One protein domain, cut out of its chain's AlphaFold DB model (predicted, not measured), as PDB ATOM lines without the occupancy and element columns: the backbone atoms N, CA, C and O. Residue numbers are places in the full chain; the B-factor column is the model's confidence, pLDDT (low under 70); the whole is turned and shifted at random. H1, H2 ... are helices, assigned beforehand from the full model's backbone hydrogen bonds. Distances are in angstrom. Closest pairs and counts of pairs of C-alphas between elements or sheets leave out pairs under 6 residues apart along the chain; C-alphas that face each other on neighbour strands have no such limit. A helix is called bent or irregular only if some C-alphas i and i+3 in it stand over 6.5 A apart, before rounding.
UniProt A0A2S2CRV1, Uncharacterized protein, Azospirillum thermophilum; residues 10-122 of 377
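What this domain is: This is residues 10 to 122 of the 377 residues of an uncharacterized protein of Azospirillum thermophilum (UniProt A0A2S2CRV1). The long helix H3, kinked near one end, and H1 lie side by side in the middle; H2 covers them on one side, and H4 crosses both on the other. H1, H2 and H3 form a bundle, helices packed side by side. The printed part has 113 residues with four named helices, H1 to H4 in order, and no named strand: all helix, compact, radius of gyration of the C-alphas 14.3 A, spans 45 by 34 by 21 A.

Where its parts are: H3, residues 52 to 93, measures 40.2 A; it is irregular, C-alphas 58 and 61 being 9.4 A apart, with a kink of 139 degrees near residue 59. H1, residues 10 to 25, begins at C-alpha 10 (80.108, 97.737, 57.980). H2 is residues 29 to 41. H4, residues 102 to 118, ends at C-alpha 118 (54.490, 106.493, 67.773).

How they stand to each other: H3 touches H1, opposite ways at a shallow tilt of 28 degrees; their closest C-alphas, of Ala 13 and Leu 84, are 5.9 A apart. H4 touches H3 at a steep tilt of 50 degrees, closest C-alphas Leu 88 and Ala 102, 5.6 A. H1 and H2 form a helical hairpin, closest C-alphas Leu 19 and Pro 38, 7.0 A. H2 and H4 are apart. O i to N i+4 pairs within hydrogen-bond range are 11 of 12 in H1, 6 of 9 in H2, 32 of 38 in H3 and 12 of 13 in H4.

The domain as a whole: The C-alphas of Arg 58 and Asp 94, the two farthest apart, are 45.6 A apart. The printed part has no cut and no long link; pLDDT is under 70 at residue 49 and residues 116 to 122.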
ATOM      1  N   SER A  10      80.927  97.686  59.204       80.50
ATOM      2  CA  SER A  10      80.108  97.737  57.980       80.50
ATOM      3  C   SER A  10      79.151  96.535  57.869       80.50
ATOM      4  O   SER A  10      77.949  96.709  57.680       80.50
ATOM      5  N   ALA A  11      79.612  95.311  58.152       85.81
ATOM      6  CA  ALA A  11      78.771  94.107  58.100       85.81
ATOM      7  C   ALA A  11      77.684  94.065  59.197       85.81
ATOM      8  O   ALA A  11      76.736  93.275  59.132       85.81
ATOM      9  N   ALA A  12      77.838  94.844  60.271       87.12
ATOM     10  CA  ALA A  12      76.796  95.018  61.280       87.12
ATOM     11  C   ALA A  12      75.757  96.057  60.830       87.12
ATOM     12  O   ALA A  12      74.561  95.789  60.940       87.12
ATOM     13  N   ALA A  13      76.208  97.188  60.276       91.38
ATOM     14  CA  ALA A  13      75.342  98.218  59.705       91.38
ATOM     15  C   ALA A  13      74.492  97.667  58.550       91.38
ATOM     16  O   ALA A  13      73.285  97.887  58.516       91.38
ATOM     17  N   GLU A  14      75.090  96.876  57.658       94.00
ATOM     18  CA  GLU A  14      74.414  96.298  56.492       94.00
ATOM     19  C   GLU A  14      73.255  95.395  56.909       94.00
ATOM     20  O   GLU A  14      72.122  95.563  56.458       94.00
ATOM     21  N   ARG A  15      73.511  94.482  57.851       93.44
ATOM     22  CA  ARG A  15      72.478  93.589  58.381       93.44
ATOM     23  C   ARG A  15      71.394  94.341  59.150       93.44
ATOM     24  O   ARG A  15      70.233  93.951  59.064       93.44
ATOM     25  N   ALA A  16      71.743  95.402  59.879       94.44
ATOM     26  CA  ALA A  16      70.758  96.237  60.562       94.44
ATOM     27  C   ALA A  16      69.848  96.966  59.558       94.44
ATOM     28  O   ALA A  16      68.627  96.907  59.692       94.44
ATOM     29  N   VAL A  17      70.415  97.577  58.510       96.50
ATOM     30  CA  VAL A  17      69.646  98.228  57.434       96.50
ATOM     31  C   VAL A  17      68.773  97.220  56.685       96.50
ATOM     32  O   VAL A  17      67.603  97.500  56.425       96.50
ATOM     33  N   ALA A  18      69.301  96.033  56.378       96.00
ATOM     34  CA  ALA A  18      68.535  94.963  55.746       96.00
ATOM     35  C   ALA A  18      67.342  94.532  56.613       96.00
ATOM     36  O   ALA A  18      66.236  94.381  56.095       96.00
ATOM     37  N   LEU A  19      67.535  94.402  57.931       95.81
ATOM     38  CA  LEU A  19      66.455  94.063  58.856       95.81
ATOM     39  C   LEU A  19      65.396  95.175  58.931       95.81
ATOM     40  O   LEU A  19      64.211  94.870  58.857       95.81
ATOM     41  N   VAL A  20      65.794  96.453  58.988       95.81
ATOM     42  CA  VAL A  20      64.851  97.589  58.931       95.81
ATOM     43  C   VAL A  20      64.006  97.558  57.653       95.81
ATOM     44  O   VAL A  20      62.784  97.688  57.717       95.81
ATOM     45  N   ARG A  21      64.633  97.336  56.493       95.19
ATOM     46  CA  ARG A  21      63.916  97.227  55.212       95.19
ATOM     47  C   ARG A  21      62.953  96.044  55.194       95.19
ATOM     48  O   ARG A  21      61.838  96.174  54.701       95.19
ATOM     49  N   ALA A  22      63.368  94.906  55.739       94.75
ATOM     50  CA  ALA A  22      62.555  93.699  55.755       94.75
ATOM     51  C   ALA A  22      61.343  93.825  56.705       94.75
ATOM     52  O   ALA A  22      60.256  93.371  56.355       94.75
ATOM     53  N   LEU A  23      61.485  94.529  57.836       93.62
ATOM     54  CA  LEU A  23      60.357  94.897  58.707       93.62
ATOM     55  C   LEU A  23      59.315  95.749  57.966       93.62
ATOM     56  O   LEU A  23      58.115  95.516  58.091       93.62
ATOM     57  N   ASP A  24      59.764  96.709  57.154       91.81
ATOM     58  CA  ASP A  24      58.874  97.558  56.355       91.81
ATOM     59  C   ASP A  24      58.259  96.857  55.146       91.81
ATOM     60  O   ASP A  24      57.172  97.235  54.709       91.81
ATOM     61  N   ALA A  25      58.936  95.849  54.602       93.62
ATOM     62  CA  ALA A  25      58.454  95.083  53.464       93.62
ATOM     63  C   ALA A  25      57.481  93.966  53.866       93.62
ATOM     64  O   ALA A  25      56.717  93.524  53.014       93.62
ATOM     65  N   ALA A  26      57.458  93.544  55.135       93.44
ATOM     66  CA  ALA A  26      56.640  92.426  55.597       93.44
ATOM     67  C   ALA A  26      55.151  92.617  55.257       93.44
ATOM     68  O   ALA A  26      54.550  93.657  55.550       93.44
ATOM     69  N   THR A  27      54.560  91.608  54.623       94.56
ATOM     70  CA  THR A  27      53.136  91.583  54.242       94.56
ATOM     71  C   THR A  27      52.424  90.310  54.679       94.56
ATOM     72  O   THR A  27      51.197  90.299  54.755       94.56
ATOM     73  N   THR A  28      53.173  89.258  55.010       93.00
ATOM     74  CA  THR A  28      52.649  87.945  55.382       93.00
ATOM     75  C   THR A  28      53.212  87.465  56.726       93.00
ATOM     76  O   THR A  28      54.266  87.933  57.161       93.00
ATOM     77  N   PRO A  29      52.572  86.486  57.391       88.06
ATOM     78  CA  PRO A  29      53.124  85.884  58.606       88.06
ATOM     79  C   PRO A  29      54.431  85.119  58.340       88.06
ATOM     80  O   PRO A  29      55.302  85.072  59.198       88.06
ATOM     81  N   GLN A  30      54.615  84.585  57.127       89.94
ATOM     82  CA  GLN A  30      55.869  83.934  56.731       89.94
ATOM     83  C   GLN A  30      57.040  84.927  56.700       89.94
ATOM     84  O   GLN A  30      58.159  84.558  57.058       89.94
ATOM     85  N   ASP A  31      56.784  86.191  56.340       90.75
ATOM     86  CA  ASP A  31      57.793  87.250  56.432       90.75
ATOM     87  C   ASP A  31      58.214  87.469  57.894       90.75
ATOM     88  O   ASP A  31      59.401  87.604  58.174       90.75
ATOM     89  N   ALA A  32      57.267  87.436  58.839       86.00
ATOM     90  CA  ALA A  32      57.558  87.557  60.270       86.00
ATOM     91  C   ALA A  32      58.492  86.443  60.774       86.00
ATOM     92  O   ALA A  32      59.488  86.733  61.439       86.00
ATOM     93  N   ASP A  33      58.224  85.191  60.397       85.44
ATOM     94  CA  ASP A  33      59.071  84.045  60.753       85.44
ATOM     95  C   ASP A  33      60.458  84.129  60.097       85.44
ATOM     96  O   ASP A  33      61.486  83.786  60.696       85.44
ATOM     97  N   ALA A  34      60.513  84.620  58.855       90.44
ATOM     98  CA  ALA A  34      61.762  84.820  58.132       90.44
ATOM     99  C   ALA A  34      62.661  85.880  58.795       90.44
ATOM    100  O   ALA A  34      63.884  85.774  58.688       90.44
ATOM    101  N   LEU A  35      62.088  86.850  59.519       91.19
ATOM    102  CA  LEU A  35      62.816  87.915  60.224       91.19
ATOM    103  C   LEU A  35      63.475  87.449  61.530       91.19
ATOM    104  O   LEU A  35      64.498  88.015  61.928       91.19
ATOM    105  N   SER A  36      62.964  86.394  62.173       86.06
ATOM    106  CA  SER A  36      63.499  85.901  63.451       86.06
ATOM    107  C   SER A  36      64.951  85.430  63.347       86.06
ATOM    108  O   SER A  36      65.756  85.701  64.238       86.06
ATOM    109  N   ARG A  37      65.327  84.762  62.246       87.38
ATOM    110  CA  ARG A  37      66.705  84.280  62.022       87.38
ATOM    111  C   ARG A  37      67.712  85.438  61.862       87.38
ATOM    112  O   ARG A  37      68.700  85.455  62.600       87.38
ATOM    113  N   PRO A  38      67.492  86.419  60.965       89.62
ATOM    114  CA  PRO A  38      68.310  87.630  60.880       89.62
ATOM    115  C   PRO A  38      68.372  88.427  62.190       89.62
ATOM    116  O   PRO A  38      69.460  88.845  62.590       89.62
ATOM    117  N   ALA A  39      67.245  88.594  62.892       89.94
ATOM    118  CA  ALA A  39      67.197  89.296  64.174       89.94
ATOM    119  C   ALA A  39      68.050  88.591  65.242       89.94
ATOM    120  O   ALA A  39      68.894  89.222  65.883       89.94
ATOM    121  N   ALA A  40      67.936  87.266  65.361       88.56
ATOM    122  CA  ALA A  40      68.753  86.473  66.275       88.56
ATOM    123  C   ALA A  40      70.252  86.528  65.928       88.56
ATOM    124  O   ALA A  40      71.093  86.630  66.821       88.56
ATOM    125  N   ALA A  41      70.617  86.540  64.640       88.88
ATOM    126  CA  ALA A  41      72.012  86.682  64.202       88.88
ATOM    127  C   ALA A  41      72.631  88.046  64.578       88.88
ATOM    128  O   ALA A  41      73.856  88.155  64.751       88.88
ATOM    129  N   LEU A  42      71.780  89.066  64.724       89.38
ATOM    130  CA  LEU A  42      72.096  90.386  65.268       89.38
ATOM    131  C   LEU A  42      71.992  90.451  66.799       89.38
ATOM    132  O   LEU A  42      72.286  91.492  67.378       89.38
ATOM    133  N   GLY A  43      71.624  89.348  67.456       89.25
ATOM    134  CA  GLY A  43      71.430  89.249  68.901       89.25
ATOM    135  C   GLY A  43      70.246  90.072  69.407       89.25
ATOM    136  O   GLY A  43      70.322  90.632  70.500       89.25
ATOM    137  N   LEU A  44      69.198  90.197  68.596       90.06
ATOM    138  CA  LEU A  44      67.944  90.848  68.948       90.06
ATOM    139  C   LEU A  44      66.935  89.773  69.356       90.06
ATOM    140  O   LEU A  44      66.707  88.820  68.611       90.06
ATOM    141  N   ALA A  45      66.334  89.937  70.532       84.69
ATOM    142  CA  ALA A  45      65.213  89.123  70.983       84.69
ATOM    143  C   ALA A  45      63.916  89.938  70.855       84.69
ATOM    144  O   ALA A  45      63.933  91.129  71.185       84.69
ATOM    145  N   PRO A  46      62.808  89.337  70.384       83.94
ATOM    146  CA  PRO A  46      61.532  90.036  70.301       83.94
ATOM    147  C   PRO A  46      61.049  90.409  71.707       83.94
ATOM    148  O   PRO A  46      61.018  89.564  72.601       83.94
ATOM    149  N   ARG A  47      60.662  91.674  71.912       80.81
ATOM    150  CA  ARG A  47      60.136  92.156  73.202       80.81
ATOM    151  C   ARG A  47      58.710  91.684  73.486       80.81
ATOM    152  O   ARG A  47      58.349  91.537  74.649       80.81
ATOM    153  N   MET A  48      57.916  91.439  72.443       70.94
ATOM    154  CA  MET A  48      56.516  91.023  72.555       70.94
ATOM    155  C   MET A  48      56.272  89.709  71.799       70.94
ATOM    156  O   MET A  48      56.367  89.689  70.570       70.94
ATOM    157  N   PRO A  49      55.942  88.607  72.494       64.88
ATOM    158  CA  PRO A  49      55.543  87.356  71.862       64.88
ATOM    159  C   PRO A  49      54.041  87.403  71.535       64.88
ATOM    160  O   PRO A  49      53.215  86.922  72.304       64.88
ATOM    161  N   GLY A  50      53.674  88.030  70.418       74.75
ATOM    162  CA  GLY A  50      52.319  87.959  69.848       74.75
ATOM    163  C   GLY A  50      52.327  87.209  68.516       74.75
ATOM    164  O   GLY A  50      53.334  87.265  67.808       74.75
ATOM    165  N   ASP A  51      51.231  86.519  68.180       84.56
ATOM    166  CA  ASP A  51      51.084  85.785  66.913       84.56
ATOM    167  C   ASP A  51      50.954  86.766  65.725       84.56
ATOM    168  O   ASP A  51      49.932  87.455  65.607       84.56
ATOM    169  N   PRO A  52      51.940  86.823  64.804       84.81
ATOM    170  CA  PRO A  52      51.876  87.689  63.627       84.81
ATOM    171  C   PRO A  52      50.645  87.421  62.744       84.81
ATOM    172  O   PRO A  52      50.124  88.337  62.104       84.81
ATOM    173  N   GLY A  53      50.151  86.177  62.715       85.94
ATOM    174  CA  GLY A  53      48.954  85.798  61.964       85.94
ATOM    175  C   GLY A  53      47.659  86.344  62.568       85.94
ATOM    176  O   GLY A  53      46.681  86.574  61.853       85.94
ATOM    177  N   GLU A  54      47.626  86.581  63.876       87.94
ATOM    178  CA  GLU A  54      46.499  87.227  64.545       87.94
ATOM    179  C   GLU A  54      46.482  88.741  64.289       87.94
ATOM    180  O   GLU A  54      45.438  89.294  63.936       87.94
ATOM    181  N   GLU A  55      47.641  89.397  64.351       87.44
ATOM    182  CA  GLU A  55      47.765  90.836  64.080       87.44
ATOM    183  C   GLU A  55      47.470  91.191  62.616       87.44
ATOM    184  O   GLU A  55      46.800  92.192  62.339       87.44
ATOM    185  N   LEU A  56      47.860  90.325  61.672       90.19
ATOM    186  CA  LEU A  56      47.475  90.464  60.265       90.19
ATOM    187  C   LEU A  56      45.949  90.378  60.077       90.19
ATOM    188  O   LEU A  56      45.386  91.139  59.292       90.19
ATOM    189  N   ARG A  57      45.262  89.490  60.808       89.81
ATOM    190  CA  ARG A  57      43.795  89.352  60.737       89.81
ATOM    191  C   ARG A  57      43.063  90.545  61.352       89.81
ATOM    192  O   ARG A  57      42.017  90.931  60.838       89.81
ATOM    193  N   ARG A  58      43.595  91.132  62.429       89.88
ATOM    194  CA  ARG A  58      42.977  92.271  63.132       89.88
ATOM    195  C   ARG A  58      43.209  93.612  62.438       89.88
ATOM    196  O   ARG A  58      42.292  94.423  62.366       89.88
ATOM    197  N   GLY A  59      44.434  93.868  61.977       85.88
ATOM    198  CA  GLY A  59      44.870  95.185  61.495       85.88
ATOM    199  C   GLY A  59      45.414  95.201  60.068       85.88
ATOM    200  O   GLY A  59      45.962  96.220  59.638       85.88
ATOM    201  N   GLY A  60      45.314  94.088  59.338       92.31
ATOM    202  CA  GLY A  60      45.900  93.948  58.008       92.31
ATOM    203  C   GLY A  60      47.424  94.081  58.023       92.31
ATOM    204  O   GLY A  60      48.085  93.958  59.056       92.31
ATOM    205  N   VAL A  61      47.999  94.361  56.851       91.75
ATOM    206  CA  VAL A  61      49.456  94.517  56.671       91.75
ATOM    207  C   VAL A  61      50.030  95.611  57.581       91.75
ATOM    208  O   VAL A  61      51.131  95.469  58.106       91.75
ATOM    209  N   ALA A  62      49.281  96.693  57.808       89.25
ATOM    210  CA  ALA A  62      49.701  97.768  58.702       89.25
ATOM    211  C   ALA A  62      49.806  97.298  60.165       89.25
ATOM    212  O   ALA A  62      50.774  97.641  60.844       89.25
ATOM    213  N   GLY A  63      48.847  96.486  60.629       87.94
ATOM    214  CA  GLY A  63      48.871  95.867  61.957       87.94
ATOM    215  C   GLY A  63      50.063  94.931  62.139       87.94
ATOM    216  O   GLY A  63      50.803  95.079  63.107       87.94
ATOM    217  N   LEU A  64      50.310  94.055  61.158       90.12
ATOM    218  CA  LEU A  64      51.475  93.167  61.141       90.12
ATOM    219  C   LEU A  64      52.798  93.945  61.226       90.12
ATOM    220  O   LEU A  64      53.640  93.640  62.067       90.12
ATOM    221  N   ARG A  65      52.990  94.965  60.381       91.31
ATOM    222  CA  ARG A  65      54.226  95.768  60.381       91.31
ATOM    223  C   ARG A  65      54.439  96.481  61.707       91.31
ATOM    224  O   ARG A  65      55.554  96.481  62.212       91.31
ATOM    225  N   ARG A  66      53.381  97.067  62.273       89.06
ATOM    226  CA  ARG A  66      53.442  97.704  63.592       89.06
ATOM    227  C   ARG A  66      53.856  96.697  64.664       89.06
ATOM    228  O   ARG A  66      54.821  96.958  65.359       89.06
ATOM    229  N   HIS A  67      53.225  95.521  64.712       88.88
ATOM    230  CA  HIS A  67      53.592  94.455  65.653       88.88
ATOM    231  C   HIS A  67      55.074  94.069  65.557       88.88
ATOM    232  O   HIS A  67      55.769  93.964  66.565       88.88
ATOM    233  N   LEU A  68      55.593  93.906  64.338       90.62
ATOM    234  CA  LEU A  68      57.007  93.593  64.121       90.62
ATOM    235  C   LEU A  68      57.936  94.735  64.563       90.62
ATOM    236  O   LEU A  68      58.996  94.483  65.144       90.62
ATOM    237  N   TRP A  69      57.542  95.983  64.315       90.69
ATOM    238  CA  TRP A  69      58.266  97.162  64.783       90.69
ATOM    239  C   TRP A  69      58.243  97.294  66.309       90.69
ATOM    240  O   TRP A  69      59.285  97.586  66.887       90.69
ATOM    241  N   ASP A  70      57.133  96.982  66.971       88.19
ATOM    242  CA  ASP A  70      57.035  96.972  68.435       88.19
ATOM    243  C   ASP A  70      57.911  95.854  69.036       88.19
ATOM    244  O   ASP A  70      58.573  96.029  70.063       88.19
ATOM    245  N   ALA A  71      57.980  94.700  68.360       89.00
ATOM    246  CA  ALA A  71      58.771  93.559  68.805       89.00
ATOM    247  C   ALA A  71      60.290  93.792  68.697       89.00
ATOM    248  O   ALA A  71      61.022  93.415  69.616       89.00
ATOM    249  N   TYR A  72      60.774  94.389  67.601       90.62
ATOM    250  CA  TYR A  72      62.213  94.490  67.302       90.62
ATOM    251  C   TYR A  72      62.774  95.918  67.297       90.62
ATOM    252  O   TYR A  72      63.967  96.103  67.547       90.62
ATOM    253  N   GLY A  73      61.947  96.928  67.027       89.31
ATOM    254  CA  GLY A  73      62.344  98.328  66.845       89.31
ATOM    255  C   GLY A  73      63.123  98.913  68.024       89.31
ATOM    256  O   GLY A  73      64.219  99.428  67.803       89.31
ATOM    257  N   PRO A  74      62.656  98.774  69.276       88.31
ATOM    258  CA  PRO A  74      63.383  99.312  70.423       88.31
ATOM    259  C   PRO A  74      64.774  98.690  70.622       88.31
ATOM    260  O   PRO A  74      65.730  99.388  70.948       88.31
ATOM    261  N   ALA A  75      64.911  97.378  70.394       89.81
ATOM    262  CA  ALA A  75      66.201  96.693  70.491       89.81
ATOM    263  C   ALA A  75      67.137  97.075  69.327       89.81
ATOM    264  O   ALA A  75      68.352  97.171  69.511       89.81
ATOM    265  N   LEU A  76      66.576  97.322  68.137       91.50
ATOM    266  CA  LEU A  76      67.305  97.858  66.987       91.50
ATOM    267  C   LEU A  76      67.834  99.266  67.255       91.50
ATOM    268  O   LEU A  76      69.005  99.532  66.991       91.50
ATOM    269  N   GLU A  77      67.000 100.151  67.799       90.94
ATOM    270  CA  GLU A  77      67.397 101.509  68.174       90.94
ATOM    271  C   GLU A  77      68.531 101.486  69.204       90.94
ATOM    272  O   GLU A  77      69.582 102.086  68.977       90.94
ATOM    273  N   GLU A  78      68.345 100.749  70.301       89.75
ATOM    274  CA  GLU A  78      69.305 100.674  71.404       89.75
ATOM    275  C   GLU A  78      70.670 100.144  70.944       89.75
ATOM    276  O   GLU A  78      71.717 100.682  71.309       89.75
ATOM    277  N   ARG A  79      70.666  99.103  70.106       91.62
ATOM    278  CA  ARG A  79      71.890  98.410  69.699       91.62
ATOM    279  C   ARG A  79      72.563  99.015  68.472       91.62
ATOM    280  O   ARG A  79      73.789  98.977  68.386       91.62
ATOM    281  N   PHE A  80      71.790  99.526  67.515       93.56
ATOM    282  CA  PHE A  80      72.296  99.931  66.200       93.56
ATOM    283  C   PHE A  80      72.086 101.405  65.868       93.56
ATOM    284  O   PHE A  80      72.712 101.871  64.924       93.56
ATOM    285  N   GLY A  81      71.319 102.168  66.651       92.56
ATOM    286  CA  GLY A  81      71.101 103.595  66.405       92.56
ATOM    287  C   GLY A  81      72.402 104.395  66.269       92.56
ATOM    288  O   GLY A  81      72.698 104.947  65.211       92.56
ATOM    289  N   LEU A  82      73.234 104.401  67.315       93.06
ATOM    290  CA  LEU A  82      74.520 105.111  67.297       93.06
ATOM    291  C   LEU A  82      75.535 104.520  66.295       93.06
ATOM    292  O   LEU A  82      76.187 105.298  65.595       93.06
ATOM    293  N   PRO A  83      75.695 103.185  66.172       94.75
ATOM    294  CA  PRO A  83      76.512 102.599  65.111       94.75
ATOM    295  C   PRO A  83      76.104 103.024  63.698       94.75
ATOM    296  O   PRO A  83      76.984 103.326  62.897       94.75
ATOM    297  N   LEU A  84      74.804 103.102  63.397       96.25
ATOM    298  CA  LEU A  84      74.314 103.558  62.097       96.25
ATOM    299  C   LEU A  84      74.599 105.047  61.873       96.25
ATOM    300  O   LEU A  84      75.008 105.409  60.776       96.25
ATOM    301  N   CYS A  85      74.478 105.899  62.898       96.62
ATOM    302  CA  CYS A  85      74.905 107.301  62.801       96.62
ATOM    303  C   CYS A  85      76.399 107.429  62.463       96.62
ATOM    304  O   CYS A  85      76.773 108.186  61.573       96.62
ATOM    305  N   ARG A  86      77.262 106.656  63.137       95.12
ATOM    306  CA  ARG A  86      78.711 106.654  62.867       95.12
ATOM    307  C   ARG A  86      79.034 106.133  61.469       95.12
ATOM    308  O   ARG A  86      79.881 106.707  60.793       95.12
ATOM    309  N   HIS A  87      78.357 105.065  61.045       95.62
ATOM    310  CA  HIS A  87      78.493 104.524  59.692       95.62
ATOM    311  C   HIS A  87      78.072 105.556  58.647       95.62
ATOM    312  O   HIS A  87      78.803 105.757  57.686       95.62
ATOM    313  N   LEU A  88      76.962 106.270  58.871       96.62
ATOM    314  CA  LEU A  88      76.508 107.334  57.978       96.62
ATOM    315  C   LEU A  88      77.578 108.418  57.803       96.62
ATOM    316  O   LEU A  88      77.874 108.813  56.680       96.62
ATOM    317  N   THR A  89      78.190 108.882  58.897       95.25
ATOM    318  CA  THR A  89      79.293 109.849  58.815       95.25
ATOM    319  C   THR A  89      80.474 109.301  58.018       95.25
ATOM    320  O   THR A  89      81.032 110.026  57.199       95.25
ATOM    321  N   ALA A  90      80.836 108.033  58.227       93.69
ATOM    322  CA  ALA A  90      81.943 107.401  57.518       93.69
ATOM    323  C   ALA A  90      81.670 107.283  56.010       93.69
ATOM    324  O   ALA A  90      82.491 107.735  55.224       93.69
ATOM    325  N   VAL A  91      80.503 106.767  55.608       93.75
ATOM    326  CA  VAL A  91      80.167 106.548  54.190       93.75
ATOM    327  C   VAL A  91      79.927 107.848  53.414       93.75
ATOM    328  O   VAL A  91      80.152 107.905  52.210       93.75
ATOM    329  N   VAL A  92      79.501 108.922  54.092       92.12
ATOM    330  CA  VAL A  92      79.407 110.263  53.483       92.12
ATOM    331  C   VAL A  92      80.790 110.892  53.286       92.12
ATOM    332  O   VAL A  92      80.987 111.659  52.344       92.12
ATOM    333  N   ALA A  93      81.745 110.601  54.174       89.94
ATOM    334  CA  ALA A  93      83.120 111.069  54.034       89.94
ATOM    335  C   ALA A  93      83.904 110.258  52.991       89.94
ATOM    336  O   ALA A  93      84.703 110.832  52.254       89.94
ATOM    337  N   ASP A  94      83.660 108.950  52.925       89.38
ATOM    338  CA  ASP A  94      84.332 108.011  52.037       89.38
ATOM    339  C   ASP A  94      83.371 106.888  51.616       89.38
ATOM    340  O   ASP A  94      82.970 106.055  52.431       89.38
ATOM    341  N   ALA A  95      83.019 106.838  50.329       83.94
ATOM    342  CA  ALA A  95      82.135 105.805  49.792       83.94
ATOM    343  C   ALA A  95      82.731 104.387  49.924       83.94
ATOM    344  O   ALA A  95      81.982 103.412  50.000       83.94
ATOM    345  N   GLU A  96      84.060 104.268  50.026       87.06
ATOM    346  CA  GLU A  96      84.767 102.998  50.222       87.06
ATOM    347  C   GLU A  96      84.703 102.496  51.676       87.06
ATOM    348  O   GLU A  96      85.153 101.386  51.974       87.06
ATOM    349  N   ALA A  97      84.068 103.244  52.593       87.00
ATOM    350  CA  ALA A  97      83.784 102.786  53.959       87.00
ATOM    351  C   ALA A  97      82.911 101.509  54.007       87.00
ATOM    352  O   ALA A  97      82.812 100.856  55.053       87.00
ATOM    353  N   GLY A  98      82.312 101.133  52.874       87.69
ATOM    354  CA  GLY A  98      81.630  99.865  52.656       87.69
ATOM    355  C   GLY A  98      80.108  99.962  52.775       87.69
ATOM    356  O   GLY A  98      79.567 100.971  53.238       87.69
ATOM    357  N   PRO A  99      79.384  98.904  52.367       90.62
ATOM    358  CA  PRO A  99      77.932  98.880  52.449       90.62
ATOM    359  C   PRO A  99      77.461  98.945  53.913       90.62
ATOM    360  O   PRO A  99      78.168  98.489  54.820       90.62
ATOM    361  N   PRO A 100      76.247  99.461  54.169       93.75
ATOM    362  CA  PRO A 100      75.293 100.017  53.209       93.75
ATOM    363  C   PRO A 100      75.636 101.466  52.816       93.75
ATOM    364  O   PRO A 100      76.354 102.151  53.541       93.75
ATOM    365  N   ASP A 101      75.111 101.929  51.676       93.88
ATOM    366  CA  ASP A 101      75.305 103.307  51.206       93.88
ATOM    367  C   ASP A 101      74.620 104.356  52.110       93.88
ATOM    368  O   ASP A 101      73.743 104.041  52.921       93.88
ATOM    369  N   ALA A 102      75.006 105.626  51.950       94.75
ATOM    370  CA  ALA A 102      74.528 106.734  52.779       94.75
ATOM    371  C   ALA A 102      72.994 106.889  52.775       94.75
ATOM    372  O   ALA A 102      72.394 107.135  53.822       94.75
ATOM    373  N   VAL A 103      72.350 106.708  51.617       95.62
ATOM    374  CA  VAL A 103      70.893 106.831  51.445       95.62
ATOM    375  C   VAL A 103      70.179 105.700  52.184       95.62
ATOM    376  O   VAL A 103      69.211 105.926  52.913       95.62
ATOM    377  N   ALA A 104      70.686 104.477  52.057       95.81
ATOM    378  CA  ALA A 104      70.193 103.300  52.749       95.81
ATOM    379  C   ALA A 104      70.317 103.437  54.272       95.81
ATOM    380  O   ALA A 104      69.362 103.135  54.997       95.81
ATOM    381  N   THR A 105      71.466 103.913  54.758       97.06
ATOM    382  CA  THR A 105      71.698 104.160  56.186       97.06
ATOM    383  C   THR A 105      70.783 105.258  56.723       97.06
ATOM    384  O   THR A 105      70.136 105.056  57.752       97.06
ATOM    385  N   ALA A 106      70.671 106.387  56.017       97.38
ATOM    386  CA  ALA A 106      69.787 107.488  56.394       97.38
ATOM    387  C   ALA A 106      68.319 107.043  56.437       97.38
ATOM    388  O   ALA A 106      67.615 107.321  57.407       97.38
ATOM    389  N   GLY A 107      67.874 106.275  55.438       96.94
ATOM    390  CA  GLY A 107      66.513 105.743  55.380       96.94
ATOM    391  C   GLY A 107      66.189 104.835  56.565       96.94
ATOM    392  O   GLY A 107      65.112 104.946  57.155       96.94
ATOM    393  N   ALA A 108      67.136 103.982  56.964       96.31
ATOM    394  CA  ALA A 108      66.969 103.125  58.133       96.31
ATOM    395  C   ALA A 108      66.897 103.926  59.444       96.31
ATOM    396  O   ALA A 108      66.011 103.676  60.263       96.31
ATOM    397  N   LEU A 109      67.774 104.921  59.623       96.00
ATOM    398  CA  LEU A 109      67.766 105.824  60.782       96.00
ATOM    399  C   LEU A 109      66.452 106.607  60.889       96.00
ATOM    400  O   LEU A 109      65.813 106.606  61.942       96.00
ATOM    401  N   ALA A 110      66.002 107.212  59.788       93.88
ATOM    402  CA  ALA A 110      64.742 107.948  59.725       93.88
ATOM    403  C   ALA A 110      63.536 107.049  60.018       93.88
ATOM    404  O   ALA A 110      62.529 107.483  60.591       93.88
ATOM    405  N   ARG A 111      63.604 105.770  59.629       92.44
ATOM    406  CA  ARG A 111      62.547 104.814  59.940       92.44
ATOM    407  C   ARG A 111      62.513 104.449  61.419       92.44
ATOM    408  O   ARG A 111      61.439 104.542  62.009       92.44
ATOM    409  N   LEU A 112      63.662 104.123  62.008       91.44
ATOM    410  CA  LEU A 112      63.793 103.849  63.442       91.44
ATOM    411  C   LEU A 112      63.269 105.027  64.278       91.44
ATOM    412  O   LEU A 112      62.409 104.846  65.137       91.44
ATOM    413  N   ALA A 113      63.682 106.252  63.942       88.75
ATOM    414  CA  ALA A 113      63.237 107.461  64.632       88.75
ATOM    415  C   ALA A 113      61.724 107.723  64.508       88.75
ATOM    416  O   ALA A 113      61.095 108.225  65.439       88.75
ATOM    417  N   ARG A 114      61.099 107.391  63.368       86.06
ATOM    418  CA  ARG A 114      59.638 107.507  63.198       86.06
ATOM    419  C   ARG A 114      58.863 106.515  64.061       86.06
ATOM    420  O   ARG A 114      57.816 106.889  64.577       86.06
ATOM    421  N   GLN A 115      59.367 105.295  64.234       79.81
ATOM    422  CA  GLN A 115      58.699 104.288  65.063       79.81
ATOM    423  C   GLN A 115      58.761 104.648  66.550       79.81
ATOM    424  O   GLN A 115      57.727 104.651  67.213       79.81
ATOM    425  N   GLY A 116      59.916 105.112  67.042       66.12
ATOM    426  CA  GLY A 116      60.047 105.598  68.424       66.12
ATOM    427  C   GLY A 116      59.133 106.789  68.769       66.12
ATOM    428  O   GLY A 116      58.815 107.009  69.937       66.12
ATOM    429  N   ARG A 117      58.656 107.548  67.767       66.75
ATOM    430  CA  ARG A 117      57.689 108.648  67.952       66.75
ATOM    431  C   ARG A 117      56.244 108.176  68.145       66.75
ATOM    432  O   ARG A 117      55.468 108.902  68.760       66.75
ATOM    433  N   MET A 118      55.865 107.000  67.638       61.00
ATOM    434  CA  MET A 118      54.490 106.493  67.773       61.00
ATOM    435  C   MET A 118      54.210 105.885  69.153       61.00
ATOM    436  O   MET A 118      53.068 105.921  69.609       61.00
ATOM    437  N   ASP A 119      55.246 105.396  69.834       55.94
ATOM    438  CA  ASP A 119      55.130 104.663  71.102       55.94
ATOM    439  C   ASP A 119      55.145 105.580  72.348       55.94
ATOM    440  O   ASP A 119      54.900 105.166  73.483       55.94
ATOM    441  N   HIS A 120      55.415 106.880  72.171       49.09
ATOM    442  CA  HIS A 120      55.570 107.826  73.277       49.09
ATOM    443  C   HIS A 120      54.616 109.014  73.167       49.09
ATOM    444  O   HIS A 120      54.914 110.053  72.576       49.09
ATOM    445  N   ARG A 121      53.481 108.909  73.868       45.06
ATOM    446  CA  ARG A 121      52.757 110.090  74.353       45.06
ATOM    447  C   ARG A 121      53.749 110.950  75.165       45.06
ATOM    448  O   ARG A 121      54.139 110.564  76.260       45.06
ATOM    449  N   GLN A 122      54.113 112.119  74.626       44.50
ATOM    450  CA  GLN A 122      54.712 113.278  75.324       44.50
ATOM    451  C   GLN A 122      56.236 113.341  75.597       44.50
ATOM    452  O   GLN A 122      56.633 113.912  76.615       44.50
TER     453      GLN A 122